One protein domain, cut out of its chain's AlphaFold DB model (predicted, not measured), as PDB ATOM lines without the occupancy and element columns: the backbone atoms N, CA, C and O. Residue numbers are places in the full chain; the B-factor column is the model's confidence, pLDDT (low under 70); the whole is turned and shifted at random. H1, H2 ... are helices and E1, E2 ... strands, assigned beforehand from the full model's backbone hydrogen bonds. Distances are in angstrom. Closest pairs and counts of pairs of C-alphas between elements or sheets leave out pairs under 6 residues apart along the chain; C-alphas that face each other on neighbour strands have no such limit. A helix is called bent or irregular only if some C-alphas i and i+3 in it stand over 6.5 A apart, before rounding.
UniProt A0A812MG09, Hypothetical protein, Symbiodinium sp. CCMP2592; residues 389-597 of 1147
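Overview. This is residues 389 to 597 of the 1147 residues of the protein "Hypothetical protein" of Symbiodinium sp. CCMP2592 (UniProt A0A812MG09). Two antiparallel helices, H6 and H10, run side by side through the middle; toward one end the helices H1, H2 and H4 form a three-helix bundle, and toward the other H7 and H9 pack beside a small sheet. H5 packs on H4 and H10, and a tail with no named element, residues 582 to 597, follows H10. The printed part has 209 residues, with ten named helices and three named strands in the order H1 to H9, E1, E2, E3, H10; the class is mostly helix, and the sheet, E1 - E2 - E3, is antiparallel. It is compact, with a radius of gyration of the C-alphas of 17.9 A and spans of 53 by 42 by 36 A.

Arrangement. Start at H1, residues 389 to 406, which forms a helical hairpin with H2, residues 410 to 425: the closest C-alphas, of Phe 394 and Glu 425, are 4.1 A apart. H2 is irregular, with C-alphas 411 and 414 7.3 A apart. It touches H4, residues 436 to 449, closest at the C-alphas of His 414 and His 449, 4.9 A; H1, H2 and H4 are an up-and-down bundle, each running against the one before. Next find H6, residues 472 to 487, and H9, residues 523 to 533, the two hubs; they touch, H6 with residues 477 to 484 alone, closest at the C-alphas of Gln 480 and Met 527, 6.3 A. H3, residues 429 to 432, touches both. H10, residues 560 to 581, touches H6 at a shallow tilt of 23 degrees, opposite ways, closest at the C-alphas of Leu 474 and Val 572, 6.4 A. H5, residues 458 to 464, touches H4 and H10. H7, residues 493 to 511, touches H9, closest at the C-alphas of Ala 506 and Ala 525, 5.3 A; H8, residues 516 to 519, touches H7 only at the corner. E1, E2 and E3, residues 537 to 540, 543 to 546 and 549 to 552, are a meander, each strand the antiparallel neighbour of the one before: N 537 and O 545 are 2.8 A apart, N 544 and O 551 2.9 A. H7 and H10 are on one face of this sheet, two layers; H9 only grazes it. Every O i to N i+4 pair is within hydrogen-bond range in H1, H5, H6, H7, H9 and H10, against 7 of 12 in H2 and 7 of 10 in H4; H3 and H8 are too short for one.

Along the chain. Find C-alpha 389 at (65.681, 19.281, 32.406); H1 runs 26.1 A from there. H7 runs 26.9 A, and H10 31.4 A to C-alpha 581 at (31.058, 7.188, 27.762).

Size, cuts and confidence. The farthest C-alphas, of Gly 408 and Ala 493, are 53.6 A apart. The printed part has no cut, and no link is long. Its mean pLDDT is 83.6; 31 residues are under 70, among them 580 to 597.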
ATOM      1  N   HIS A 389      66.036  18.220  31.469       91.19
ATOM      2  CA  HIS A 389      65.681  19.281  32.406       91.19
ATOM      3  C   HIS A 389      64.183  19.275  32.719       91.19
ATOM      4  O   HIS A 389      63.817  19.357  33.897       91.19
ATOM      5  N   ALA A 390      63.324  19.026  31.727       90.62
ATOM      6  CA  ALA A 390      61.890  18.834  31.959       90.62
ATOM      7  C   ALA A 390      61.585  17.626  32.881       90.62
ATOM      8  O   ALA A 390      60.639  17.671  33.670       90.62
ATOM      9  N   LEU A 391      62.383  16.548  32.836       92.62
ATOM     10  CA  LEU A 391      62.282  15.403  33.754       92.62
ATOM     11  C   LEU A 391      62.857  15.705  35.144       92.62
ATOM     12  O   LEU A 391      62.274  15.270  36.138       92.62
ATOM     13  N   LYS A 392      63.952  16.472  35.252       92.62
ATOM     14  CA  LYS A 392      64.473  16.954  36.548       92.62
ATOM     15  C   LYS A 392      63.419  17.807  37.274       92.62
ATOM     16  O   LYS A 392      63.118  17.542  38.437       92.62
ATOM     17  N   ARG A 393      62.779  18.753  36.573       92.56
ATOM     18  CA  ARG A 393      61.662  19.570  37.096       92.56
ATOM     19  C   ARG A 393      60.459  18.713  37.518       92.56
ATOM     20  O   ARG A 393      59.932  18.895  38.614       92.56
ATOM     21  N   PHE A 394      60.101  17.707  36.716       94.12
ATOM     22  CA  PHE A 394      59.050  16.744  37.060       94.12
ATOM     23  C   PHE A 394      59.351  15.945  38.336       94.12
ATOM     24  O   PHE A 394      58.468  15.811  39.182       94.12
ATOM     25  N   LYS A 395      60.591  15.470  38.533       94.19
ATOM     26  CA  LYS A 395      60.999  14.787  39.777       94.19
ATOM     27  C   LYS A 395      60.848  15.693  41.009       94.19
ATOM     28  O   LYS A 395      60.309  15.235  42.013       94.19
ATOM     29  N   VAL A 396      61.213  16.978  40.915       93.25
ATOM     30  CA  VAL A 396      60.964  17.971  41.983       93.25
ATOM     31  C   VAL A 396      59.462  18.121  42.265       93.25
ATOM     32  O   VAL A 396      59.044  18.120  43.421       93.25
ATOM     33  N   GLY A 397      58.622  18.160  41.226       94.12
ATOM     34  CA  GLY A 397      57.163  18.108  41.374       94.12
ATOM     35  C   GLY A 397      56.677  16.869  42.144       94.12
ATOM     36  O   GLY A 397      55.878  16.991  43.074       94.12
ATOM     37  N   ARG A 398      57.213  15.677  41.836       93.31
ATOM     38  CA  ARG A 398      56.874  14.432  42.556       93.31
ATOM     39  C   ARG A 398      57.283  14.468  44.032       93.31
ATOM     40  O   ARG A 398      56.475  14.071  44.872       93.31
ATOM     41  N   ALA A 399      58.469  14.986  44.349       93.06
ATOM     42  CA  ALA A 399      58.951  15.121  45.725       93.06
ATOM     43  C   ALA A 399      58.111  16.129  46.537       93.06
ATOM     44  O   ALA A 399      57.620  15.801  47.620       93.06
ATOM     45  N   ARG A 400      57.800  17.302  45.961       93.69
ATOM     46  CA  ARG A 400      56.819  18.251  46.526       93.69
ATOM     47  C   ARG A 400      55.454  17.596  46.766       93.69
ATOM     48  O   ARG A 400      54.840  17.846  47.799       93.69
ATOM     49  N   ASN A 401      54.980  16.738  45.856       92.12
ATOM     50  CA  ASN A 401      53.723  16.004  46.036       92.12
ATOM     51  C   ASN A 401      53.776  15.014  47.209       92.12
ATOM     52  O   ASN A 401      52.823  14.945  47.983       92.12
ATOM     53  N   GLN A 402      54.868  14.263  47.363       90.62
ATOM     54  CA  GLN A 402      55.060  13.375  48.516       90.62
ATOM     55  C   GLN A 402      55.052  14.175  49.828       90.62
ATOM     56  O   GLN A 402      54.326  13.816  50.756       90.62
ATOM     57  N   LYS A 403      55.749  15.320  49.876       89.88
ATOM     58  CA  LYS A 403      55.726  16.213  51.045       89.88
ATOM     59  C   LYS A 403      54.335  16.811  51.306       89.88
ATOM     60  O   LYS A 403      53.938  16.918  52.461       89.88
ATOM     61  N   LEU A 404      53.554  17.135  50.270       90.12
ATOM     62  CA  LEU A 404      52.179  17.637  50.423       90.12
ATOM     63  C   LEU A 404      51.238  16.612  51.077       90.12
ATOM     64  O   LEU A 404      50.382  17.009  51.865       90.12
ATOM     65  N   HIS A 405      51.411  15.316  50.788       84.69
ATOM     66  CA  HIS A 405      50.674  14.255  51.480       84.69
ATOM     67  C   HIS A 405      51.096  14.136  52.955       84.69
ATOM     68  O   HIS A 405      50.226  14.065  53.817       84.69
ATOM     69  N   GLN A 406      52.401  14.197  53.259       86.44
ATOM     70  CA  GLN A 406      52.906  14.185  54.644       86.44
ATOM     71  C   GLN A 406      52.417  15.383  55.477       86.44
ATOM     72  O   GLN A 406      52.207  15.254  56.675       86.44
ATOM     73  N   LEU A 407      52.228  16.554  54.856       84.12
ATOM     74  CA  LEU A 407      51.830  17.794  55.539       84.12
ATOM     75  C   LEU A 407      50.322  17.902  55.850       84.12
ATOM     76  O   LEU A 407      49.883  18.959  56.299       84.12
ATOM     77  N   GLY A 408      49.511  16.874  55.572       73.38
ATOM     78  CA  GLY A 408      48.122  16.777  56.058       73.38
ATOM     79  C   GLY A 408      47.169  17.915  55.653       73.38
ATOM     80  O   GLY A 408      46.134  18.095  56.283       73.38
ATOM     81  N   THR A 409      47.485  18.701  54.613       70.06
ATOM     82  CA  THR A 409      46.903  20.049  54.361       70.06
ATOM     83  C   THR A 409      45.399  20.123  54.007       70.06
ATOM     84  O   THR A 409      44.888  21.194  53.656       70.06
ATOM     85  N   GLY A 410      44.677  19.004  54.104       69.44
ATOM     86  CA  GLY A 410      43.223  18.919  53.991       69.44
ATOM     87  C   GLY A 410      42.658  19.512  52.698       69.44
ATOM     88  O   GLY A 410      43.231  19.395  51.613       69.44
ATOM     89  N   CYS A 411      41.519  20.199  52.809       60.31
ATOM     90  CA  CYS A 411      40.778  20.741  51.666       60.31
ATOM     91  C   CYS A 411      41.551  21.775  50.820       60.31
ATOM     92  O   CYS A 411      41.136  22.070  49.699       60.31
ATOM     93  N   LYS A 412      42.672  22.321  51.316       75.31
ATOM     94  CA  LYS A 412      43.491  23.334  50.625       75.31
ATOM     95  C   LYS A 412      44.608  22.722  49.758       75.31
ATOM     96  O   LYS A 412      45.246  23.462  49.005       75.31
ATOM     97  N   ALA A 413      44.797  21.397  49.790       82.88
ATOM     98  CA  ALA A 413      45.846  20.684  49.054       82.88
ATOM     99  C   ALA A 413      45.831  20.949  47.534       82.88
ATOM    100  O   ALA A 413      46.876  21.247  46.957       82.88
ATOM    101  N   HIS A 414      44.654  20.948  46.890       84.31
ATOM    102  CA  HIS A 414      44.523  21.228  45.449       84.31
ATOM    103  C   HIS A 414      45.125  22.580  45.028       84.31
ATOM    104  O   HIS A 414      45.730  22.674  43.961       84.31
ATOM    105  N   ARG A 415      45.026  23.616  45.877       86.75
ATOM    106  CA  ARG A 415      45.594  24.945  45.588       86.75
ATOM    107  C   ARG A 415      47.119  24.913  45.631       86.75
ATOM    108  O   ARG A 415      47.755  25.426  44.719       86.75
ATOM    109  N   LEU A 416      47.696  24.268  46.650       88.69
ATOM    110  CA  LEU A 416      49.147  24.058  46.769       88.69
ATOM    111  C   LEU A 416      49.695  23.206  45.616       88.69
ATOM    112  O   LEU A 416      50.798  23.462  45.129       88.69
ATOM    113  N   TYR A 417      48.914  22.228  45.148       91.06
ATOM    114  CA  TYR A 417      49.257  21.452  43.963       91.06
ATOM    115  C   TYR A 417      49.295  22.328  42.713       91.06
ATOM    116  O   TYR A 417      50.323  22.377  42.039       91.06
ATOM    117  N   ALA A 418      48.206  23.042  42.418       89.06
ATOM    118  CA  ALA A 418      48.094  23.870  41.222       89.06
ATOM    119  C   ALA A 418      49.187  24.951  41.152       89.06
ATOM    120  O   ALA A 418      49.773  25.148  40.093       89.06
ATOM    121  N   THR A 419      49.519  25.609  42.270       88.12
ATOM    122  CA  THR A 419      50.508  26.703  42.280       88.12
ATOM    123  C   THR A 419      51.964  26.248  42.387       88.12
ATOM    124  O   THR A 419      52.843  26.961  41.902       88.12
ATOM    125  N   SER A 420      52.260  25.102  43.020       90.56
ATOM    126  CA  SER A 420      53.645  24.709  43.346       90.56
ATOM    127  C   SER A 420      54.077  23.314  42.894       90.56
ATOM    128  O   SER A 420      55.283  23.054  42.896       90.56
ATOM    129  N   ILE A 421      53.163  22.407  42.551       93.75
ATOM    130  CA  ILE A 421      53.509  21.063  42.056       93.75
ATOM    131  C   ILE A 421      53.321  21.015  40.546       93.75
ATOM    132  O   ILE A 421      54.293  20.788  39.829       93.75
ATOM    133  N   LEU A 422      52.110  21.314  40.068       93.62
ATOM    134  CA  LEU A 422      51.763  21.326  38.648       93.62
ATOM    135  C   LEU A 422      52.729  22.216  37.851       93.62
ATOM    136  O   LEU A 422      53.316  21.763  36.874       93.62
ATOM    137  N   THR A 423      52.989  23.428  38.351       91.94
ATOM    138  CA  THR A 423      53.946  24.402  37.791       91.94
ATOM    139  C   THR A 423      55.391  23.902  37.689       91.94
ATOM    140  O   THR A 423      56.160  24.462  36.916       91.94
ATOM    141  N   ALA A 424      55.782  22.860  38.432       93.50
ATOM    142  CA  ALA A 424      57.074  22.185  38.275       93.50
ATOM    143  C   ALA A 424      56.983  20.929  37.391       93.50
ATOM    144  O   ALA A 424      57.919  20.630  36.658       93.50
ATOM    145  N   GLU A 425      55.865  20.201  37.423       94.88
ATOM    146  CA  GLU A 425      55.664  18.999  36.605       94.88
ATOM    147  C   GLU A 425      55.536  19.285  35.104       94.88
ATOM    148  O   GLU A 425      55.983  18.464  34.293       94.88
ATOM    149  N   ILE A 426      54.957  20.442  34.759       94.12
ATOM    150  CA  ILE A 426      54.748  20.909  33.379       94.12
ATOM    151  C   ILE A 426      55.758  21.980  32.935       94.12
ATOM    152  O   ILE A 426      55.659  22.469  31.817       94.12
ATOM    153  N   TYR A 427      56.729  22.363  33.775       92.81
ATOM    154  CA  TYR A 427      57.692  23.415  33.422       92.81
ATOM    155  C   TYR A 427      58.454  23.071  32.133       92.81
ATOM    156  O   TYR A 427      59.065  22.002  32.039       92.81
ATOM    157  N   GLY A 428      58.433  23.994  31.168       90.56
ATOM    158  CA  GLY A 428      59.062  23.825  29.860       90.56
ATOM    159  C   GLY A 428      58.312  22.886  28.911       90.56
ATOM    160  O   GLY A 428      58.893  22.451  27.920       90.56
ATOM    161  N   CYS A 429      57.040  22.552  29.182       93.06
ATOM    162  CA  CYS A 429      56.242  21.723  28.275       93.06
ATOM    163  C   CYS A 429      56.131  22.332  26.873       93.06
ATOM    164  O   CYS A 429      56.112  21.574  25.914       93.06
ATOM    165  N   GLN A 430      56.159  23.662  26.760       94.31
ATOM    166  CA  GLN A 430      56.132  24.413  25.503       94.31
ATOM    167  C   GLN A 430      57.255  24.013  24.525       94.31
ATOM    168  O   GLN A 430      57.079  24.106  23.315       94.31
ATOM    169  N   GLY A 431      58.408  23.553  25.030       93.25
ATOM    170  CA  GLY A 431      59.582  23.266  24.202       93.25
ATOM    171  C   GLY A 431      59.503  21.968  23.388       93.25
ATOM    172  O   GLY A 431      59.990  21.932  22.268       93.25
ATOM    173  N   GLN A 432      58.929  20.893  23.944       93.06
ATOM    174  CA  GLN A 432      58.870  19.555  23.307       93.06
ATOM    175  C   GLN A 432      57.634  18.737  23.739       93.06
ATOM    176  O   GLN A 432      57.650  17.498  23.727       93.06
ATOM    177  N   GLY A 433      56.577  19.400  24.203       93.75
ATOM    178  CA  GLY A 433      55.383  18.779  24.765       93.75
ATOM    179  C   GLY A 433      55.632  17.920  26.016       93.75
ATOM    180  O   GLY A 433      56.744  17.747  26.523       93.75
ATOM    181  N   LEU A 434      54.561  17.307  26.503       94.38
ATOM    182  CA  LEU A 434      54.525  16.425  27.659       94.38
ATOM    183  C   LEU A 434      53.840  15.131  27.208       94.38
ATOM    184  O   LEU A 434      52.683  15.148  26.816       94.38
ATOM    185  N   SER A 435      54.548  14.000  27.209       91.00
ATOM    186  CA  SER A 435      53.985  12.761  26.651       91.00
ATOM    187  C   SER A 435      52.773  12.243  27.451       91.00
ATOM    188  O   SER A 435      52.748  12.410  28.675       91.00
ATOM    189  N   PRO A 436      51.823  11.516  26.826       90.19
ATOM    190  CA  PRO A 436      50.658  10.918  27.485       90.19
ATOM    191  C   PRO A 436      50.993  10.124  28.752       90.19
ATOM    192  O   PRO A 436      50.277  10.206  29.749       90.19
ATOM    193  N   LYS A 437      52.139   9.425  28.779       89.50
ATOM    194  CA  LYS A 437      52.636   8.713  29.971       89.50
ATOM    195  C   LYS A 437      52.960   9.659  31.141       89.50
ATOM    196  O   LYS A 437      52.674   9.308  32.282       89.50
ATOM    197  N   ARG A 438      53.508  10.859  30.885       91.19
ATOM    198  CA  ARG A 438      53.700  11.912  31.906       91.19
ATOM    199  C   ARG A 438      52.372  12.592  32.254       91.19
ATOM    200  O   ARG A 438      52.073  12.702  33.442       91.19
ATOM    201  N   LEU A 439      51.547  12.959  31.264       93.25
ATOM    202  CA  LEU A 439      50.208  13.534  31.484       93.25
ATOM    203  C   LEU A 439      49.358  12.661  32.415       93.25
ATOM    204  O   LEU A 439      48.804  13.164  33.390       93.25
ATOM    205  N   LYS A 440      49.298  11.347  32.158       91.12
ATOM    206  CA  LYS A 440      48.535  10.379  32.962       91.12
ATOM    207  C   LYS A 440      48.940  10.421  34.437       91.12
ATOM    208  O   LYS A 440      48.064  10.347  35.292       91.12
ATOM    209  N   VAL A 441      50.227  10.608  34.751       92.06
ATOM    210  CA  VAL A 441      50.707  10.748  36.139       92.06
ATOM    211  C   VAL A 441      50.275  12.082  36.758       92.06
ATOM    212  O   VAL A 441      49.770  12.072  37.878       92.06
ATOM    213  N   VAL A 442      50.406  13.205  36.039       94.06
ATOM    214  CA  VAL A 442      49.978  14.536  36.523       94.06
ATOM    215  C   VAL A 442      48.464  14.554  36.783       94.06
ATOM    216  O   VAL A 442      48.030  14.823  37.905       94.06
ATOM    217  N   ARG A 443      47.654  14.160  35.788       92.25
ATOM    218  CA  ARG A 443      46.184  14.048  35.885       92.25
ATOM    219  C   ARG A 443      45.764  13.114  37.028       92.25
ATOM    220  O   ARG A 443      44.929  13.481  37.856       92.25
ATOM    221  N   ALA A 444      46.387  11.938  37.156       88.88
ATOM    222  CA  ALA A 444      46.098  10.982  38.233       88.88
ATOM    223  C   ALA A 444      46.574  11.427  39.631       88.88
ATOM    224  O   ALA A 444      46.160  10.816  40.623       88.88
ATOM    225  N   SER A 445      47.433  12.450  39.722       90.31
ATOM    226  CA  SER A 445      47.961  12.991  40.976       90.31
ATOM    227  C   SER A 445      47.181  14.223  41.445       90.31
ATOM    228  O   SER A 445      46.775  14.235  42.605       90.31
ATOM    229  N   ILE A 446      46.877  15.201  40.579       89.38
ATOM    230  CA  ILE A 446      46.028  16.347  40.967       89.38
ATOM    231  C   ILE A 446      44.593  15.911  41.296       89.38
ATOM    232  O   ILE A 446      44.023  16.388  42.276       89.38
ATOM    233  N   SER A 447      44.045  14.927  40.569       85.88
ATOM    234  CA  SER A 447      42.709  14.370  40.841       85.88
ATOM    235  C   SER A 447      42.563  13.831  42.271       85.88
ATOM    236  O   SER A 447      41.537  14.055  42.909       85.88
ATOM    237  N   ARG A 448      43.607  13.212  42.847       84.44
ATOM    238  CA  ARG A 448      43.601  12.798  44.266       84.44
ATOM    239  C   ARG A 448      43.415  13.993  45.209       84.44
ATOM    240  O   ARG A 448      42.625  13.907  46.140       84.44
ATOM    241  N   HIS A 449      44.072  15.123  44.936       85.31
ATOM    242  CA  HIS A 449      43.989  16.341  45.761       85.31
ATOM    243  C   HIS A 449      42.668  17.112  45.631       85.31
ATOM    244  O   HIS A 449      42.375  17.941  46.493       85.31
ATOM    245  N   VAL A 450      41.850  16.831  44.607       79.19
ATOM    246  CA  VAL A 450      40.442  17.283  44.527       79.19
ATOM    247  C   VAL A 450      39.421  16.216  44.951       79.19
ATOM    248  O   VAL A 450      38.220  16.482  44.924       79.19
ATOM    249  N   GLY A 451      39.878  15.053  45.430       73.75
ATOM    250  CA  GLY A 451      39.031  14.033  46.056       73.75
ATOM    251  C   GLY A 451      38.717  12.808  45.193       73.75
ATOM    252  O   GLY A 451      37.635  12.238  45.342       73.75
ATOM    253  N   ARG A 452      39.615  12.389  44.293       77.06
ATOM    254  CA  ARG A 452      39.504  11.094  43.601       77.06
ATOM    255  C   ARG A 452      39.797   9.926  44.543       77.06
ATOM    256  O   ARG A 452      40.879   9.850  45.125       77.06
ATOM    257  N   SER A 453      38.849   9.001  44.640       64.19
ATOM    258  CA  SER A 453      38.977   7.722  45.345       64.19
ATOM    259  C   SER A 453      40.022   6.798  44.690       64.19
ATOM    260  O   SER A 453      40.443   7.024  43.554       64.19
ATOM    261  N   LYS A 454      40.456   5.732  45.389       60.75
ATOM    262  CA  LYS A 454      41.500   4.796  44.905       60.75
ATOM    263  C   LYS A 454      41.194   4.241  43.505       60.75
ATOM    264  O   LYS A 454      42.100   4.174  42.675       60.75
ATOM    265  N   TRP A 455      39.928   3.902  43.267       55.50
ATOM    266  CA  TRP A 455      39.427   3.254  42.051       55.50
ATOM    267  C   TRP A 455      38.663   4.196  41.106       55.50
ATOM    268  O   TRP A 455      38.407   3.828  39.968       55.50
ATOM    269  N   GLY A 456      38.322   5.412  41.547       61.88
ATOM    270  CA  GLY A 456      37.520   6.351  40.763       61.88
ATOM    271  C   GLY A 456      38.222   6.876  39.508       61.88
ATOM    272  O   GLY A 456      39.448   7.054  39.495       61.88
ATOM    273  N   SER A 457      37.437   7.179  38.471       73.38
ATOM    274  CA  SER A 457      37.925   7.697  37.185       73.38
ATOM    275  C   SER A 457      38.641   9.051  37.314       73.38
ATOM    276  O   SER A 457      38.246   9.935  38.081       73.38
ATOM    277  N   VAL A 458      39.734   9.215  36.558       81.06
ATOM    278  CA  VAL A 458      40.520  10.461  36.505       81.06
ATOM    279  C   VAL A 458      39.756  11.539  35.747       81.06
ATOM    280  O   VAL A 458      39.582  12.634  36.271       81.06
ATOM    281  N   ASP A 459      39.276  11.213  34.549       80.75
ATOM    282  CA  ASP A 459      38.560  12.120  33.656       80.75
ATOM    283  C   ASP A 459      37.294  12.687  34.332       80.75
ATOM    284  O   ASP A 459      37.129  13.906  34.388       80.75
ATOM    285  N   VAL A 460      36.503  11.828  34.989       75.44
ATOM    286  CA  VAL A 460      35.337  12.223  35.808       75.44
ATOM    287  C   VAL A 460      35.734  13.138  36.966       75.44
ATOM    288  O   VAL A 460      35.132  14.191  37.176       75.44
ATOM    289  N   SER A 461      36.770  12.767  37.727       78.44
ATOM    290  CA  SER A 461      37.198  13.553  38.886       78.44
ATOM    291  C   SER A 461      37.724  14.940  38.512       78.44
ATOM    292  O   SER A 461      37.643  15.835  39.352       78.44
ATOM    293  N   LEU A 462      38.295  15.119  37.318       82.94
ATOM    294  CA  LEU A 462      38.792  16.414  36.846       82.94
ATOM    295  C   LEU A 462      37.680  17.270  36.237       82.94
ATOM    296  O   LEU A 462      37.726  18.489  36.366       82.94
ATOM    297  N   ASP A 463      36.667  16.661  35.621       77.38
ATOM    298  CA  ASP A 463      35.535  17.407  35.070       77.38
ATOM    299  C   ASP A 463      34.536  17.860  36.142       77.38
ATOM    300  O   ASP A 463      34.183  19.040  36.233       77.38
ATOM    301  N   CYS A 464      34.172  16.961  37.058       71.06
ATOM    302  CA  CYS A 464      33.338  17.288  38.211       71.06
ATOM    303  C   CYS A 464      33.943  18.442  39.040       71.06
ATOM    304  O   CYS A 464      33.246  19.395  39.411       71.06
ATOM    305  N   MET A 465      35.267  18.402  39.250       75.88
ATOM    306  CA  MET A 465      36.043  19.365  40.044       75.88
ATOM    307  C   MET A 465      36.716  20.471  39.215       75.88
ATOM    308  O   MET A 465      37.608  21.144  39.735       75.88
ATOM    309  N   SER A 466      36.300  20.706  37.967       75.94
ATOM    310  CA  SER A 466      36.915  21.716  37.086       75.94
ATOM    311  C   SER A 466      36.935  23.125  37.702       75.94
ATOM    312  O   SER A 466      37.920  23.852  37.590       75.94
ATOM    313  N   PHE A 467      35.907  23.459  38.492       74.44
ATOM    314  CA  PHE A 467      35.806  24.685  39.301       74.44
ATOM    315  C   PHE A 467      36.846  24.813  40.443       74.44
ATOM    316  O   PHE A 467      36.896  25.838  41.122       74.44
ATOM    317  N   ARG A 468      37.650  23.771  40.701       73.56
ATOM    318  CA  ARG A 468      38.757  23.745  41.682       73.56
ATOM    319  C   ARG A 468      40.127  23.598  41.021       73.56
ATOM    320  O   ARG A 468      41.104  24.116  41.559       73.56
ATOM    321  N   CYS A 469      40.214  22.894  39.893       82.12
ATOM    322  CA  CYS A 469      41.412  22.823  39.061       82.12
ATOM    323  C   CYS A 469      41.062  22.546  37.594       82.12
ATOM    324  O   CYS A 469      40.280  21.643  37.303       82.12
ATOM    325  N   GLN A 470      41.713  23.255  36.670       86.00
ATOM    326  CA  GLN A 470      41.696  22.900  35.250       86.00
ATOM    327  C   GLN A 470      42.350  21.520  35.041       86.00
ATOM    328  O   GLN A 470      43.239  21.122  35.799       86.00
ATOM    329  N   ASP A 471      41.921  20.792  34.010       91.06
ATOM    330  CA  ASP A 471      42.569  19.543  33.610       91.06
ATOM    331  C   ASP A 471      43.995  19.822  33.088       91.06
ATOM    332  O   ASP A 471      44.140  20.603  32.145       91.06
ATOM    333  N   PRO A 472      45.047  19.175  33.631       94.19
ATOM    334  CA  PRO A 472      46.416  19.324  33.139       94.19
ATOM    335  C   PRO A 472      46.611  19.031  31.647       94.19
ATOM    336  O   PRO A 472      47.570  19.542  31.075       94.19
ATOM    337  N   LEU A 473      45.738  18.235  31.010       93.94
ATOM    338  CA  LEU A 473      45.732  18.083  29.551       93.94
ATOM    339  C   LEU A 473      45.455  19.428  28.872       93.94
ATOM    340  O   LEU A 473      46.264  19.887  28.071       93.94
ATOM    341  N   LEU A 474      44.359  20.088  29.256       93.88
ATOM    342  CA  LEU A 474      43.983  21.385  28.703       93.88
ATOM    343  C   LEU A 474      45.032  22.453  29.033       93.88
ATOM    344  O   LEU A 474      45.459  23.174  28.141       93.88
ATOM    345  N   THR A 475      45.509  22.520  30.282       94.00
ATOM    346  CA  THR A 475      46.536  23.498  30.683       94.00
ATOM    347  C   THR A 475      47.806  23.390  29.832       94.00
ATOM    348  O   THR A 475      48.384  24.411  29.474       94.00
ATOM    349  N   VAL A 476      48.243  22.173  29.495       95.56
ATOM    350  CA  VAL A 476      49.458  21.954  28.698       95.56
ATOM    351  C   VAL A 476      49.224  22.176  27.203       95.56
ATOM    352  O   VAL A 476      50.081  22.768  26.554       95.56
ATOM    353  N   VAL A 477      48.085  21.742  26.653       95.25
ATOM    354  CA  VAL A 477      47.760  21.942  25.229       95.25
ATOM    355  C   VAL A 477      47.535  23.424  24.922       95.25
ATOM    356  O   VAL A 477      48.077  23.924  23.940       95.25
ATOM    357  N   LEU A 478      46.844  24.161  25.802       94.38
ATOM    358  CA  LEU A 478      46.750  25.615  25.679       94.38
ATOM    359  C   LEU A 478      48.126  26.271  25.829       94.38
ATOM    360  O   LEU A 478      48.477  27.078  24.987       94.38
ATOM    361  N   ALA A 479      48.958  25.879  26.801       92.94
ATOM    362  CA  ALA A 479      50.307  26.442  26.927       92.94
ATOM    363  C   ALA A 479      51.215  26.163  25.708       92.94
ATOM    364  O   ALA A 479      52.125  26.948  25.447       92.94
ATOM    365  N   GLN A 480      50.989  25.068  24.971       93.38
ATOM    366  CA  GLN A 480      51.686  24.768  23.716       93.38
ATOM    367  C   GLN A 480      51.205  25.676  22.576       93.38
ATOM    368  O   GLN A 480      52.028  26.260  21.874       93.38
ATOM    369  N   ALA A 481      49.886  25.822  22.423       91.00
ATOM    370  CA  ALA A 481      49.284  26.715  21.440       91.00
ATOM    371  C   ALA A 481      49.659  28.181  21.716       91.00
ATOM    372  O   ALA A 481      50.214  28.842  20.844       91.00
ATOM    373  N   ASP A 482      49.446  28.657  22.946       88.62
ATOM    374  CA  ASP A 482      49.770  30.011  23.410       88.62
ATOM    375  C   ASP A 482      51.222  30.394  23.086       88.62
ATOM    376  O   ASP A 482      51.496  31.525  22.692       88.62
ATOM    377  N   ALA A 483      52.155  29.450  23.251       88.94
ATOM    378  CA  ALA A 483      53.566  29.646  22.951       88.94
ATOM    379  C   ALA A 483      53.829  29.800  21.447       88.94
ATOM    380  O   ALA A 483      54.530  30.727  21.051       88.94
ATOM    381  N   LEU A 484      53.251  28.930  20.610       86.44
ATOM    382  CA  LEU A 484      53.387  29.026  19.154       86.44
ATOM    383  C   LEU A 484      52.775  30.328  18.628       86.44
ATOM    384  O   LEU A 484      53.480  31.109  18.000       86.44
ATOM    385  N   TYR A 485      51.513  30.624  18.949       80.44
ATOM    386  CA  TYR A 485      50.840  31.839  18.471       80.44
ATOM    387  C   TYR A 485      51.431  33.139  19.036       80.44
ATOM    388  O   TYR A 485      51.206  34.199  18.464       80.44
ATOM    389  N   LYS A 486      52.225  33.085  20.117       80.94
ATOM    390  CA  LYS A 486      53.046  34.230  20.533       80.94
ATOM    391  C   LYS A 486      54.285  34.410  19.648       80.94
ATOM    392  O   LYS A 486      54.621  35.541  19.320       80.94
ATOM    393  N   MET A 487      54.970  33.324  19.279       78.62
ATOM    394  CA  MET A 487      56.160  33.382  18.409       78.62
ATOM    395  C   MET A 487      55.807  33.664  16.942       78.62
ATOM    396  O   MET A 487      56.620  34.224  16.216       78.62
ATOM    397  N   PHE A 488      54.584  33.330  16.533       73.25
ATOM    398  CA  PHE A 488      54.006  33.624  15.222       73.25
ATOM    399  C   PHE A 488      52.841  34.618  15.352       73.25
ATOM    400  O   PHE A 488      51.756  34.398  14.825       73.25
ATOM    401  N   GLY A 489      53.034  35.682  16.136       59.06
ATOM    402  CA  GLY A 489      52.029  36.730  16.327       59.06
ATOM    403  C   GLY A 489      51.786  37.588  15.069       59.06
ATOM    404  O   GLY A 489      52.264  37.257  13.981       59.06
ATOM    405  N   PRO A 490      51.069  38.723  15.194       44.56
ATOM    406  CA  PRO A 490      50.779  39.636  14.084       44.56
ATOM    407  C   PRO A 490      52.015  40.470  13.687       44.56
ATOM    408  O   PRO A 490      52.041  41.693  13.819       44.56
ATOM    409  N   SER A 491      53.100  39.813  13.267       53.66
ATOM    410  CA  SER A 491      54.374  40.445  12.904       53.66
ATOM    411  C   SER A 491      55.156  39.582  11.905       53.66
ATOM    412  O   SER A 491      55.731  38.558  12.266       53.66
ATOM    413  N   THR A 492      55.222  40.053  10.655       56.47
ATOM    414  CA  THR A 492      55.885  39.443   9.478       56.47
ATOM    415  C   THR A 492      55.244  38.164   8.910       56.47
ATOM    416  O   THR A 492      55.008  37.177   9.605       56.47
ATOM    417  N   ALA A 493      55.036  38.147   7.587       67.25
ATOM    418  CA  ALA A 493      54.577  36.961   6.854       67.25
ATOM    419  C   ALA A 493      55.597  35.804   6.903       67.25
ATOM    420  O   ALA A 493      55.217  34.635   6.912       67.25
ATOM    421  N   GLN A 494      56.890  36.131   7.013       71.31
ATOM    422  CA  GLN A 494      57.993  35.172   7.121       71.31
ATOM    423  C   GLN A 494      57.834  34.220   8.321       71.31
ATOM    424  O   GLN A 494      58.114  33.028   8.199       71.31
ATOM    425  N   GLY A 495      57.337  34.709   9.465       77.06
ATOM    426  CA  GLY A 495      57.051  33.863  10.628       77.06
ATOM    427  C   GLY A 495      55.987  32.800  10.328       77.06
ATOM    428  O   GLY A 495      56.171  31.623  10.637       77.06
ATOM    429  N   TRP A 496      54.904  33.194   9.658       77.81
ATOM    430  CA  TRP A 496      53.831  32.282   9.255       77.81
ATOM    431  C   TRP A 496      54.263  31.290   8.174       77.81
ATOM    432  O   TRP A 496      53.879  30.122   8.232       77.81
ATOM    433  N   GLU A 497      55.124  31.708   7.247       80.25
ATOM    434  CA  GLU A 497      55.734  30.831   6.244       80.25
ATOM    435  C   GLU A 497      56.620  29.753   6.905       80.25
ATOM    436  O   GLU A 497      56.473  28.562   6.614       80.25
ATOM    437  N   ILE A 498      57.458  30.146   7.880       84.25
ATOM    438  CA  ILE A 498      58.249  29.232   8.724       84.25
ATOM    439  C   ILE A 498      57.343  28.239   9.462       84.25
ATOM    440  O   ILE A 498      57.630  27.038   9.456       84.25
ATOM    441  N   LEU A 499      56.250  28.700  10.081       85.56
ATOM    442  CA  LEU A 499      55.301  27.816  10.760       85.56
ATOM    443  C   LEU A 499      54.679  26.819   9.778       85.56
ATOM    444  O   LEU A 499      54.769  25.615  10.008       85.56
ATOM    445  N   ALA A 500      54.087  27.294   8.681       86.12
ATOM    446  CA  ALA A 500      53.343  26.462   7.739       86.12
ATOM    447  C   ALA A 500      54.220  25.370   7.104       86.12
ATOM    448  O   ALA A 500      53.834  24.196   7.086       86.12
ATOM    449  N   ARG A 501      55.435  25.719   6.653       88.12
ATOM    450  CA  ARG A 501      56.372  24.750   6.056       88.12
ATOM    451  C   ARG A 501      56.890  23.735   7.084       88.12
ATOM    452  O   ARG A 501      56.951  22.541   6.790       88.12
ATOM    453  N   THR A 502      57.167  24.176   8.315       91.75
ATOM    454  CA  THR A 502      57.602  23.289   9.411       91.75
ATOM    455  C   THR A 502      56.478  22.345   9.848       91.75
ATOM    456  O   THR A 502      56.714  21.157  10.066       91.75
ATOM    457  N   TRP A 503      55.246  22.851   9.929       92.81
ATOM    458  CA  TRP A 503      54.051  22.105  10.325       92.81
ATOM    459  C   TRP A 503      53.704  21.003   9.327       92.81
ATOM    460  O   TRP A 503      53.477  19.869   9.739       92.81
ATOM    461  N   LYS A 504      53.740  21.292   8.018       92.50
ATOM    462  CA  LYS A 504      53.467  20.298   6.967       92.50
ATOM    463  C   LYS A 504      54.427  19.103   7.046       92.50
ATOM    464  O   LYS A 504      53.989  17.955   7.022       92.50
ATOM    465  N   VAL A 505      55.729  19.359   7.226       93.19
ATOM    466  CA  VAL A 505      56.734  18.292   7.394       93.19
ATOM    467  C   VAL A 505      56.572  17.558   8.731       93.19
ATOM    468  O   VAL A 505      56.753  16.342   8.782       93.19
ATOM    469  N   ALA A 506      56.206  18.255   9.810       94.31
ATOM    470  CA  ALA A 506      55.906  17.625  11.094       94.31
ATOM    471  C   ALA A 506      54.695  16.676  11.001       94.31
ATOM    472  O   ALA A 506      54.804  15.524  11.422       94.31
ATOM    473  N   TRP A 507      53.588  17.114  10.385       94.62
ATOM    474  CA  TRP A 507      52.366  16.323  10.195       94.62
ATOM    475  C   TRP A 507      52.654  14.998   9.483       94.62
ATOM    476  O   TRP A 507      52.489  13.940  10.090       94.62
ATOM    477  N   THR A 508      53.192  15.035   8.258       92.81
ATOM    478  CA  THR A 508      53.475  13.820   7.469       92.81
ATOM    479  C   THR A 508      54.398  12.844   8.210       92.81
ATOM    480  O   THR A 508      54.212  11.629   8.154       92.81
ATOM    481  N   ARG A 509      55.379  13.355   8.969       92.56
ATOM    482  CA  ARG A 509      56.319  12.537   9.760       92.56
ATOM    483  C   ARG A 509      55.740  11.961  11.053       92.56
ATOM    484  O   ARG A 509      56.407  11.137  11.684       92.56
ATOM    485  N   GLN A 510      54.577  12.427  11.494       94.19
ATOM    486  CA  GLN A 510      53.939  12.011  12.744       94.19
ATOM    487  C   GLN A 510      52.691  11.166  12.495       94.19
ATOM    488  O   GLN A 510      52.491  10.190  13.212       94.19
ATOM    489  N   GLU A 511      51.935  11.468  11.441       92.06
ATOM    490  CA  GLU A 511      50.850  10.635  10.913       92.06
ATOM    491  C   GLU A 511      51.368   9.246  10.498       92.06
ATOM    492  O   GLU A 511      50.845   8.227  10.945       92.06
ATOM    493  N   ALA A 512      52.487   9.186   9.766       91.56
ATOM    494  CA  ALA A 512      53.134   7.928   9.378       91.56
ATOM    495  C   ALA A 512      53.869   7.197  10.529       91.56
ATOM    496  O   ALA A 512      54.467   6.141  10.312       91.56
ATOM    497  N   ALA A 513      53.892   7.741  11.754       92.06
ATOM    498  CA  ALA A 513      54.734   7.234  12.837       92.06
ATOM    499  C   ALA A 513      53.937   6.553  13.962       92.06
ATOM    500  O   ALA A 513      53.401   7.211  14.854       92.06
ATOM    501  N   VAL A 514      54.057   5.218  14.037       88.69
ATOM    502  CA  VAL A 514      53.567   4.338  15.130       88.69
ATOM    503  C   VAL A 514      53.869   4.884  16.542       88.69
ATOM    504  O   VAL A 514      53.178   4.581  17.518       88.69
ATOM    505  N   HIS A 515      54.915   5.704  16.675       89.31
ATOM    506  CA  HIS A 515      55.291   6.382  17.910       89.31
ATOM    507  C   HIS A 515      55.622   7.873  17.695       89.31
ATOM    508  O   HIS A 515      56.707   8.306  18.087       89.31
ATOM    509  N   GLY A 516      54.716   8.673  17.118       90.69
ATOM    510  CA  GLY A 516      54.931  10.106  16.827       90.69
ATOM    511  C   GLY A 516      55.554  10.943  17.967       90.69
ATOM    512  O   GLY A 516      56.428  11.775  17.730       90.69
ATOM    513  N   TRP A 517      55.280  10.624  19.240       92.88
ATOM    514  CA  TRP A 517      55.956  11.226  20.408       92.88
ATOM    515  C   TRP A 517      57.482  10.998  20.519       92.88
ATOM    516  O   TRP A 517      58.116  11.610  21.391       92.88
ATOM    517  N   LYS A 518      58.078  10.131  19.689       90.00
ATOM    518  CA  LYS A 518      59.535  10.015  19.477       90.00
ATOM    519  C   LYS A 518      60.044  11.013  18.424       90.00
ATOM    520  O   LYS A 518      61.194  11.434  18.525       90.00
ATOM    521  N   CYS A 519      59.203  11.391  17.458       90.00
ATOM    522  CA  CYS A 519      59.515  12.324  16.370       90.00
ATOM    523  C   CYS A 519      59.542  13.790  16.834       90.00
ATOM    524  O   CYS A 519      60.313  14.572  16.286       90.00
ATOM    525  N   VAL A 520      58.749  14.134  17.859       93.56
ATOM    526  CA  VAL A 520      58.666  15.480  18.462       93.56
ATOM    527  C   VAL A 520      60.047  16.009  18.865       93.56
ATOM    528  O   VAL A 520      60.621  15.559  19.859       93.56
ATOM    529  N   ALA A 521      60.570  16.968  18.098       89.38
ATOM    530  CA  ALA A 521      61.905  17.539  18.268       89.38
ATOM    531  C   ALA A 521      61.896  18.931  18.921       89.38
ATOM    532  O   ALA A 521      62.846  19.277  19.629       89.38
ATOM    533  N   GLY A 522      60.820  19.690  18.727       93.69
ATOM    534  CA  GLY A 522      60.610  21.038  19.238       93.69
ATOM    535  C   GLY A 522      59.116  21.402  19.351       93.69
ATOM    536  O   GLY A 522      58.264  20.504  19.433       93.69
ATOM    537  N   PRO A 523      58.788  22.708  19.412       94.44
ATOM    538  CA  PRO A 523      57.443  23.206  19.686       94.44
ATOM    539  C   PRO A 523      56.396  22.909  18.608       94.44
ATOM    540  O   PRO A 523      55.227  22.718  18.956       94.44
ATOM    541  N   VAL A 524      56.776  22.867  17.325       94.38
ATOM    542  CA  VAL A 524      55.824  22.693  16.214       94.38
ATOM    543  C   VAL A 524      55.369  21.241  16.165       94.38
ATOM    544  O   VAL A 524      54.174  20.958  16.274       94.38
ATOM    545  N   ALA A 525      56.321  20.303  16.143       95.31
ATOM    546  CA  ALA A 525      56.018  18.875  16.195       95.31
ATOM    547  C   ALA A 525      55.268  18.481  17.483       95.31
ATOM    548  O   ALA A 525      54.433  17.574  17.475       95.31
ATOM    549  N   ALA A 526      55.520  19.175  18.601       95.81
ATOM    550  CA  ALA A 526      54.789  18.960  19.849       95.81
ATOM    551  C   ALA A 526      53.300  19.323  19.741       95.81
ATOM    552  O   ALA A 526      52.472  18.600  20.297       95.81
ATOM    553  N   MET A 527      52.947  20.399  19.028       95.12
ATOM    554  CA  MET A 527      51.546  20.783  18.830       95.12
ATOM    555  C   MET A 527      50.846  19.897  17.803       95.12
ATOM    556  O   MET A 527      49.754  19.410  18.084       95.12
ATOM    557  N   VAL A 528      51.510  19.592  16.682       95.56
ATOM    558  CA  VAL A 528      51.048  18.583  15.712       95.56
ATOM    559  C   VAL A 528      50.723  17.264  16.417       95.56
ATOM    560  O   VAL A 528      49.665  16.681  16.184       95.56
ATOM    561  N   GLN A 529      51.570  16.825  17.359       96.44
ATOM    562  CA  GLN A 529      51.294  15.612  18.126       96.44
ATOM    563  C   GLN A 529      50.056  15.731  19.017       96.44
ATOM    564  O   GLN A 529      49.322  14.759  19.135       96.44
ATOM    565  N   TYR A 530      49.806  16.885  19.647       96.44
ATOM    566  CA  TYR A 530      48.579  17.071  20.424       96.44
ATOM    567  C   TYR A 530      47.332  17.082  19.544       96.44
ATOM    568  O   TYR A 530      46.316  16.547  19.973       96.44
ATOM    569  N   CYS A 531      47.397  17.636  18.332       95.50
ATOM    570  CA  CYS A 531      46.288  17.567  17.383       95.50
ATOM    571  C   CYS A 531      45.982  16.112  17.000       95.50
ATOM    572  O   CYS A 531      44.838  15.684  17.146       95.50
ATOM    573  N   ILE A 532      47.002  15.316  16.654       94.56
ATOM    574  CA  ILE A 532      46.864  13.873  16.376       94.56
ATOM    575  C   ILE A 532      46.318  13.114  17.605       94.56
ATOM    576  O   ILE A 532      45.330  12.388  17.494       94.56
ATOM    577  N   ASP A 533      46.894  13.323  18.795       93.19
ATOM    578  CA  ASP A 533      46.448  12.717  20.065       93.19
ATOM    579  C   ASP A 533      45.001  13.116  20.455       93.19
ATOM    580  O   ASP A 533      44.365  12.413  21.245       93.19
ATOM    581  N   LEU A 534      44.485  14.235  19.928       94.00
ATOM    582  CA  LEU A 534      43.120  14.747  20.120       94.00
ATOM    583  C   LEU A 534      42.205  14.530  18.899       94.00
ATOM    584  O   LEU A 534      41.096  15.058  18.884       94.00
ATOM    585  N   ARG A 535      42.642  13.761  17.890       94.31
ATOM    586  CA  ARG A 535      41.901  13.486  16.638       94.31
ATOM    587  C   ARG A 535      41.507  14.737  15.835       94.31
ATOM    588  O   ARG A 535      40.542  14.707  15.073       94.31
ATOM    589  N   ILE A 536      42.250  15.829  15.990       95.38
ATOM    590  CA  ILE A 536      42.122  17.026  15.160       95.38
ATOM    591  C   ILE A 536      42.972  16.802  13.906       95.38
ATOM    592  O   ILE A 536      44.198  16.703  13.997       95.38
ATOM    593  N   ASN A 537      42.335  16.733  12.739       94.00
ATOM    594  CA  ASN A 537      43.042  16.753  11.464       94.00
ATOM    595  C   ASN A 537      43.566  18.177  11.221       94.00
ATOM    596  O   ASN A 537      42.787  19.132  11.221       94.00
ATOM    597  N   VAL A 538      44.886  18.299  11.073       91.44
ATOM    598  CA  VAL A 538      45.614  19.561  10.861       91.44
ATOM    599  C   VAL A 538      46.669  19.409   9.758       91.44
ATOM    600  O   VAL A 538      47.767  19.959   9.851       91.44
ATOM    601  N   SER A 539      46.357  18.615   8.727       88.38
ATOM    602  CA  SER A 539      47.202  18.455   7.533       88.38
ATOM    603  C   SER A 539      47.417  19.781   6.790       88.38
ATOM    604  O   SER A 539      48.505  20.038   6.269       88.38
ATOM    605  N   ASP A 540      46.407  20.651   6.823       86.44
ATOM    606  CA  ASP A 540      46.518  22.090   6.598       86.44
ATOM    607  C   ASP A 540      46.795  22.791   7.949       86.44
ATOM    608  O   ASP A 540      45.985  22.666   8.876       86.44
ATOM    609  N   PRO A 541      47.911  23.537   8.100       82.94
ATOM    610  CA  PRO A 541      48.201  24.275   9.328       82.94
ATOM    611  C   PRO A 541      47.129  25.311   9.683       82.94
ATOM    612  O   PRO A 541      46.949  25.574  10.871       82.94
ATOM    613  N   LEU A 542      46.422  25.875   8.694       85.69
ATOM    614  CA  LEU A 542      45.427  26.939   8.861       85.69
ATOM    615  C   LEU A 542      43.982  26.424   8.983       85.69
ATOM    616  O   LEU A 542      43.089  27.207   9.305       85.69
ATOM    617  N   ARG A 543      43.725  25.127   8.770       90.62
ATOM    618  CA  ARG A 543      42.376  24.539   8.824       90.62
ATOM    619  C   ARG A 543      42.344  23.296   9.702       90.62
ATOM    620  O   ARG A 543      42.744  22.210   9.298       90.62
ATOM    621  N   TRP A 544      41.818  23.458  10.910       93.56
ATOM    622  CA  TRP A 544      41.747  22.399  11.912       93.56
ATOM    623  C   TRP A 544      40.350  21.780  11.918       93.56
ATOM    624  O   TRP A 544      39.361  22.462  12.189       93.56
ATOM    625  N   VAL A 545      40.255  20.482  11.632       95.56
ATOM    626  CA  VAL A 545      38.982  19.755  11.503       95.56
ATOM    627  C   VAL A 545      38.855  18.717  12.615       95.56
ATOM    628  O   VAL A 545      39.725  17.864  12.784       95.56
ATOM    629  N   HIS A 546      37.754  18.761  13.364       94.94
ATOM    630  CA  HIS A 546      37.394  17.769  14.378       94.94
ATOM    631  C   HIS A 546      35.907  17.389  14.238       94.94
ATOM    632  O   HIS A 546      35.130  18.106  13.608       94.94
ATOM    633  N   SER A 547      35.467  16.291  14.860       87.81
ATOM    634  CA  SER A 547      34.058  15.852  14.837       87.81
ATOM    635  C   SER A 547      33.071  16.852  15.461       87.81
ATOM    636  O   SER A 547      31.864  16.709  15.295       87.81
ATOM    637  N   SER A 548      33.575  17.868  16.168       82.44
ATOM    638  CA  SER A 548      32.794  18.947  16.785       82.44
ATOM    639  C   SER A 548      32.759  20.251  15.982       82.44
ATOM    640  O   SER A 548      32.221  21.235  16.485       82.44
ATOM    641  N   GLY A 549      33.376  20.297  14.796       90.50
ATOM    642  CA  GLY A 549      33.431  21.486  13.945       90.50
ATOM    643  C   GLY A 549      34.805  21.751  13.326       90.50
ATOM    644  O   GLY A 549      35.772  21.015  13.535       90.50
ATOM    645  N   VAL A 550      34.881  22.843  12.564       92.62
ATOM    646  CA  VAL A 550      36.092  23.312  11.877       92.62
ATOM    647  C   VAL A 550      36.516  24.655  12.464       92.62
ATOM    648  O   VAL A 550      35.683  25.541  12.635       92.62
ATOM    649  N   LEU A 551      37.810  24.818  12.729       91.38
ATOM    650  CA  LEU A 551      38.435  26.106  13.008       91.38
ATOM    651  C   LEU A 551      39.302  26.507  11.809       91.38
ATOM    652  O   LEU A 551      40.206  25.769  11.418       91.38
ATOM    653  N   LEU A 552      39.036  27.690  11.257       88.12
ATOM    654  CA  LEU A 552      39.921  28.366  10.310       88.12
ATOM    655  C   LEU A 552      40.794  29.364  11.079       88.12
ATOM    656  O   LEU A 552      40.287  30.131  11.902       88.12
ATOM    657  N   LEU A 553      42.101  29.335  10.833       81.44
ATOM    658  CA  LEU A 553      43.077  30.233  11.439       81.44
ATOM    659  C   LEU A 553      43.347  31.411  10.504       81.44
ATOM    660  O   LEU A 553      44.252  31.377   9.674       81.44
ATOM    661  N   ASP A 554      42.565  32.471  10.664       75.38
ATOM    662  CA  ASP A 554      42.895  33.761  10.070       75.38
ATOM    663  C   ASP A 554      44.010  34.434  10.888       75.38
ATOM    664  O   ASP A 554      43.825  34.780  12.058       75.38
ATOM    665  N   VAL A 555      45.173  34.611  10.259       68.88
ATOM    666  CA  VAL A 555      46.378  35.218  10.850       68.88
ATOM    667  C   VAL A 555      46.251  36.729  11.063       68.88
ATOM    668  O   VAL A 555      47.018  37.307  11.833       68.88
ATOM    669  N   THR A 556      45.285  37.371  10.399       70.19
ATOM    670  CA  THR A 556      44.974  38.801  10.542       70.19
ATOM    671  C   THR A 556      43.985  39.070  11.680       70.19
ATOM    672  O   THR A 556      43.909  40.187  12.188       70.19
ATOM    673  N   ASN A 557      43.266  38.039  12.138       70.81
ATOM    674  CA  ASN A 557      42.223  38.155  13.149       70.81
ATOM    675  C   ASN A 557      42.814  38.396  14.556       70.81
ATOM    676  O   ASN A 557      43.415  37.483  15.136       70.81
ATOM    677  N   PRO A 558      42.584  39.562  15.196       66.94
ATOM    678  CA  PRO A 558      43.106  39.844  16.539       66.94
ATOM    679  C   PRO A 558      42.507  38.931  17.629       66.94
ATOM    680  O   PRO A 558      43.054  38.820  18.727       66.94
ATOM    681  N   GLY A 559      41.395  38.250  17.336       73.25
ATOM    682  CA  GLY A 559      40.762  37.239  18.180       73.25
ATOM    683  C   GLY A 559      41.309  35.816  18.019       73.25
ATOM    684  O   GLY A 559      40.896  34.949  18.791       73.25
ATOM    685  N   LEU A 560      42.240  35.546  17.089       75.88
ATOM    686  CA  LEU A 560      42.753  34.200  16.765       75.88
ATOM    687  C   LEU A 560      43.124  33.366  18.005       75.88
ATOM    688  O   LEU A 560      42.723  32.209  18.142       75.88
ATOM    689  N   PHE A 561      43.836  33.984  18.951       79.56
ATOM    690  CA  PHE A 561      44.252  33.372  20.217       79.56
ATOM    691  C   PHE A 561      43.060  32.882  21.062       79.56
ATOM    692  O   PHE A 561      43.145  31.842  21.714       79.56
ATOM    693  N   LEU A 562      41.927  33.592  21.049       82.56
ATOM    694  CA  LEU A 562      40.701  33.175  21.737       82.56
ATOM    695  C   LEU A 562      39.992  32.048  20.978       82.56
ATOM    696  O   LEU A 562      39.603  31.065  21.608       82.56
ATOM    697  N   SER A 563      39.895  32.135  19.648       85.56
ATOM    698  CA  SER A 563      39.278  31.108  18.792       85.56
ATOM    699  C   SER A 563      39.964  29.745  18.943       85.56
ATOM    700  O   SER A 563      39.306  28.740  19.222       85.56
ATOM    701  N   VAL A 564      41.301  29.725  18.887       87.50
ATOM    702  CA  VAL A 564      42.134  28.539  19.156       87.50
ATOM    703  C   VAL A 564      41.851  27.955  20.542       87.50
ATOM    704  O   VAL A 564      41.675  26.745  20.691       87.50
ATOM    705  N   ARG A 565      41.777  28.802  21.579       91.25
ATOM    706  CA  ARG A 565      41.530  28.354  22.960       91.25
ATOM    707  C   ARG A 565      40.114  27.820  23.158       91.25
ATOM    708  O   ARG A 565      39.960  26.846  23.896       91.25
ATOM    709  N   ARG A 566      39.103  28.415  22.512       89.56
ATOM    710  CA  ARG A 566      37.701  27.957  22.522       89.56
ATOM    711  C   ARG A 566      37.609  26.559  21.906       89.56
ATOM    712  O   ARG A 566      37.193  25.624  22.588       89.56
ATOM    713  N   PHE A 567      38.139  26.394  20.693       92.38
ATOM    714  CA  PHE A 567      38.189  25.118  19.975       92.38
ATOM    715  C   PHE A 567      38.926  24.027  20.767       92.38
ATOM    716  O   PHE A 567      38.351  22.985  21.069       92.38
ATOM    717  N   LEU A 568      40.165  24.275  21.212       93.50
ATOM    718  CA  LEU A 568      40.936  23.295  21.993       93.50
ATOM    719  C   LEU A 568      40.270  22.944  23.336       93.50
ATOM    720  O   LEU A 568      40.370  21.803  23.787       93.50
ATOM    721  N   THR A 569      39.560  23.885  23.967       92.19
ATOM    722  CA  THR A 569      38.781  23.611  25.187       92.19
ATOM    723  C   THR A 569      37.598  22.686  24.901       92.19
ATOM    724  O   THR A 569      37.401  21.719  25.640       92.19
ATOM    725  N   GLN A 570      36.858  22.931  23.816       91.19
ATOM    726  CA  GLN A 570      35.745  22.091  23.371       91.19
ATOM    727  C   GLN A 570      36.220  20.677  23.000       91.19
ATOM    728  O   GLN A 570      35.685  19.698  23.522       91.19
ATOM    729  N   VAL A 571      37.273  20.552  22.182       92.94
ATOM    730  CA  VAL A 571      37.840  19.252  21.780       92.94
ATOM    731  C   VAL A 571      38.321  18.464  22.999       92.94
ATOM    732  O   VAL A 571      37.932  17.313  23.174       92.94
ATOM    733  N   VAL A 572      39.103  19.069  23.904       91.12
ATOM    734  CA  VAL A 572      39.589  18.378  25.115       91.12
ATOM    735  C   VAL A 572      38.441  17.979  26.053       91.12
ATOM    736  O   VAL A 572      38.536  16.945  26.723       91.12
ATOM    737  N   ALA A 573      37.349  18.749  26.102       86.75
ATOM    738  CA  ALA A 573      36.154  18.380  26.854       86.75
ATOM    739  C   ALA A 573      35.431  17.171  26.234       86.75
ATOM    740  O   ALA A 573      35.120  16.231  26.968       86.75
ATOM    741  N   LEU A 574      35.237  17.158  24.912       85.81
ATOM    742  CA  LEU A 574      34.560  16.079  24.185       85.81
ATOM    743  C   LEU A 574      35.384  14.789  24.136       85.81
ATOM    744  O   LEU A 574      34.858  13.722  24.420       85.81
ATOM    745  N   GLU A 575      36.694  14.859  23.899       86.94
ATOM    746  CA  GLU A 575      37.579  13.686  23.961       86.94
ATOM    747  C   GLU A 575      37.604  13.048  25.361       86.94
ATOM    748  O   GLU A 575      37.727  11.833  25.530       86.94
ATOM    749  N   ARG A 576      37.443  13.863  26.405       83.56
ATOM    750  CA  ARG A 576      37.307  13.407  27.794       83.56
ATOM    751  C   ARG A 576      35.925  12.801  28.078       83.56
ATOM    752  O   ARG A 576      35.864  11.817  28.812       83.56
ATOM    753  N   ALA A 577      34.857  13.342  27.492       76.94
ATOM    754  CA  ALA A 577      33.504  12.789  27.574       76.94
ATOM    755  C   ALA A 577      33.377  11.462  26.802       76.94
ATOM    756  O   ALA A 577      32.882  10.483  27.347       76.94
ATOM    757  N   SER A 578      33.952  11.375  25.600       80.38
ATOM    758  CA  SER A 578      34.087  10.148  24.802       80.38
ATOM    759  C   SER A 578      34.805   9.034  25.579       80.38
ATOM    760  O   SER A 578      34.259   7.943  25.755       80.38
ATOM    761  N   ARG A 579      35.971   9.328  26.178       76.75
ATOM    762  CA  ARG A 579      36.680   8.380  27.065       76.75
ATOM    763  C   ARG A 579      35.888   7.967  28.309       76.75
ATOM    764  O   ARG A 579      36.176   6.911  28.866       76.75
ATOM    765  N   PHE A 580      34.941   8.784  28.770       68.75
ATOM    766  CA  PHE A 580      34.054   8.424  29.873       68.75
ATOM    767  C   PHE A 580      32.888   7.549  29.395       68.75
ATOM    768  O   PHE A 580      32.694   6.475  29.953       68.75
ATOM    769  N   GLY A 581      32.182   7.941  28.330       60.91
ATOM    770  CA  GLY A 581      31.058   7.188  27.762       60.91
ATOM    771  C   GLY A 581      31.434   5.844  27.123       60.91
ATOM    772  O   GLY A 581      30.570   4.996  26.932       60.91
ATOM    773  N   ALA A 582      32.723   5.618  26.849       62.88
ATOM    774  CA  ALA A 582      33.274   4.308  26.493       62.88
ATOM    775  C   ALA A 582      33.350   3.318  27.680       62.88
ATOM    776  O   ALA A 582      33.631   2.136  27.479       62.88
ATOM    777  N   VAL A 583      33.116   3.764  28.921       57.06
ATOM    778  CA  VAL A 583      32.948   2.869  30.075       57.06
ATOM    779  C   VAL A 583      31.531   2.295  30.050       57.06
ATOM    780  O   VAL A 583      30.558   3.032  29.937       57.06
ATOM    781  N   LEU A 584      31.419   0.974  30.206       38.75
ATOM    782  CA  LEU A 584      30.183   0.188  30.053       38.75
ATOM    783  C   LEU A 584      28.966   0.734  30.834       38.75
ATOM    784  O   LEU A 584      27.838   0.615  30.378       38.75
ATOM    785  N   THR A 585      29.195   1.379  31.979       44.62
ATOM    786  CA  THR A 585      28.163   1.948  32.870       44.62
ATOM    787  C   THR A 585      27.970   3.465  32.704       44.62
ATOM    788  O   THR A 585      27.452   4.118  33.607       44.62
ATOM    789  N   ALA A 586      28.477   4.054  31.620       47.91
ATOM    790  CA  ALA A 586      28.443   5.494  31.343       47.91
ATOM    791  C   ALA A 586      27.986   5.819  29.906       47.91
ATOM    792  O   ALA A 586      28.117   6.958  29.450       47.91
ATOM    793  N   GLN A 587      27.439   4.831  29.192       49.38
ATOM    794  CA  GLN A 587      26.814   5.031  27.885       49.38
ATOM    795  C   GLN A 587      25.721   6.114  27.985       49.38
ATOM    796  O   GLN A 587      24.931   6.118  28.926       49.38
ATOM    797  N   GLY A 588      25.723   7.066  27.049       56.69
ATOM    798  CA  GLY A 588      24.919   8.294  27.088       56.69
ATOM    799  C   GLY A 588      25.727   9.545  27.466       56.69
ATOM    800  O   GLY A 588      25.388  10.645  27.040       56.69
ATOM    801  N   ALA A 589      26.844   9.405  28.192       59.72
ATOM    802  CA  ALA A 589      27.667  10.538  28.636       59.72
ATOM    803  C   ALA A 589      28.708  11.030  27.603       59.72
ATOM    804  O   ALA A 589      29.590  11.820  27.946       59.72
ATOM    805  N   GLN A 590      28.644  10.584  26.340       64.31
ATOM    806  CA  GLN A 590      29.621  10.934  25.296       64.31
ATOM    807  C   GLN A 590      29.662  12.441  24.977       64.31
ATOM    808  O   GLN A 590      30.704  12.939  24.558       64.31
ATOM    809  N   GLN A 591      28.560  13.167  25.196       61.47
ATOM    810  CA  GLN A 591      28.478  14.624  25.007       61.47
ATOM    811  C   GLN A 591      28.864  15.430  26.267       61.47
ATOM    812  O   GLN A 591      29.017  16.647  26.196       61.47
ATOM    813  N   GLY A 592      29.063  14.770  27.413       59.47
ATOM    814  CA  GLY A 592      29.400  15.394  28.696       59.47
ATOM    815  C   GLY A 592      28.466  14.974  29.834       59.47
ATOM    816  O   GLY A 592      27.651  14.066  29.693       59.47
ATOM    817  N   VAL A 593      28.603  15.636  30.987       60.00
ATOM    818  CA  VAL A 593      27.769  15.424  32.184       60.00
ATOM    819  C   VAL A 593      27.460  16.776  32.827       60.00
ATOM    820  O   VAL A 593      28.387  17.527  33.146       60.00
ATOM    821  N   ASP A 594      26.184  17.082  33.092       60.03
ATOM    822  CA  ASP A 594      25.856  18.242  33.925       60.03
ATOM    823  C   ASP A 594      26.155  17.960  35.402       60.03
ATOM    824  O   ASP A 594      25.388  17.358  36.155       60.03
ATOM    825  N   TRP A 595      27.294  18.471  35.850       58.59
ATOM    826  CA  TRP A 595      27.692  18.415  37.247       58.59
ATOM    827  C   TRP A 595      26.953  19.417  38.145       58.59
ATOM    828  O   TRP A 595      27.279  19.481  39.329       58.59
ATOM    829  N   SER A 596      26.003  20.227  37.662       49.72
ATOM    830  CA  SER A 596      25.397  21.311  38.452       49.72
ATOM    831  C   SER A 596      24.692  20.823  39.717       49.72
ATOM    832  O   SER A 596      24.882  21.421  40.778       49.72
ATOM    833  N   VAL A 597      23.945  19.716  39.658       47.56
ATOM    834  CA  VAL A 597      23.309  19.113  40.848       47.56
ATOM    835  C   VAL A 597      24.369  18.603  41.831       47.56
ATOM    836  O   VAL A 597      24.356  18.967  43.008       47.56
TER     837      VAL A 597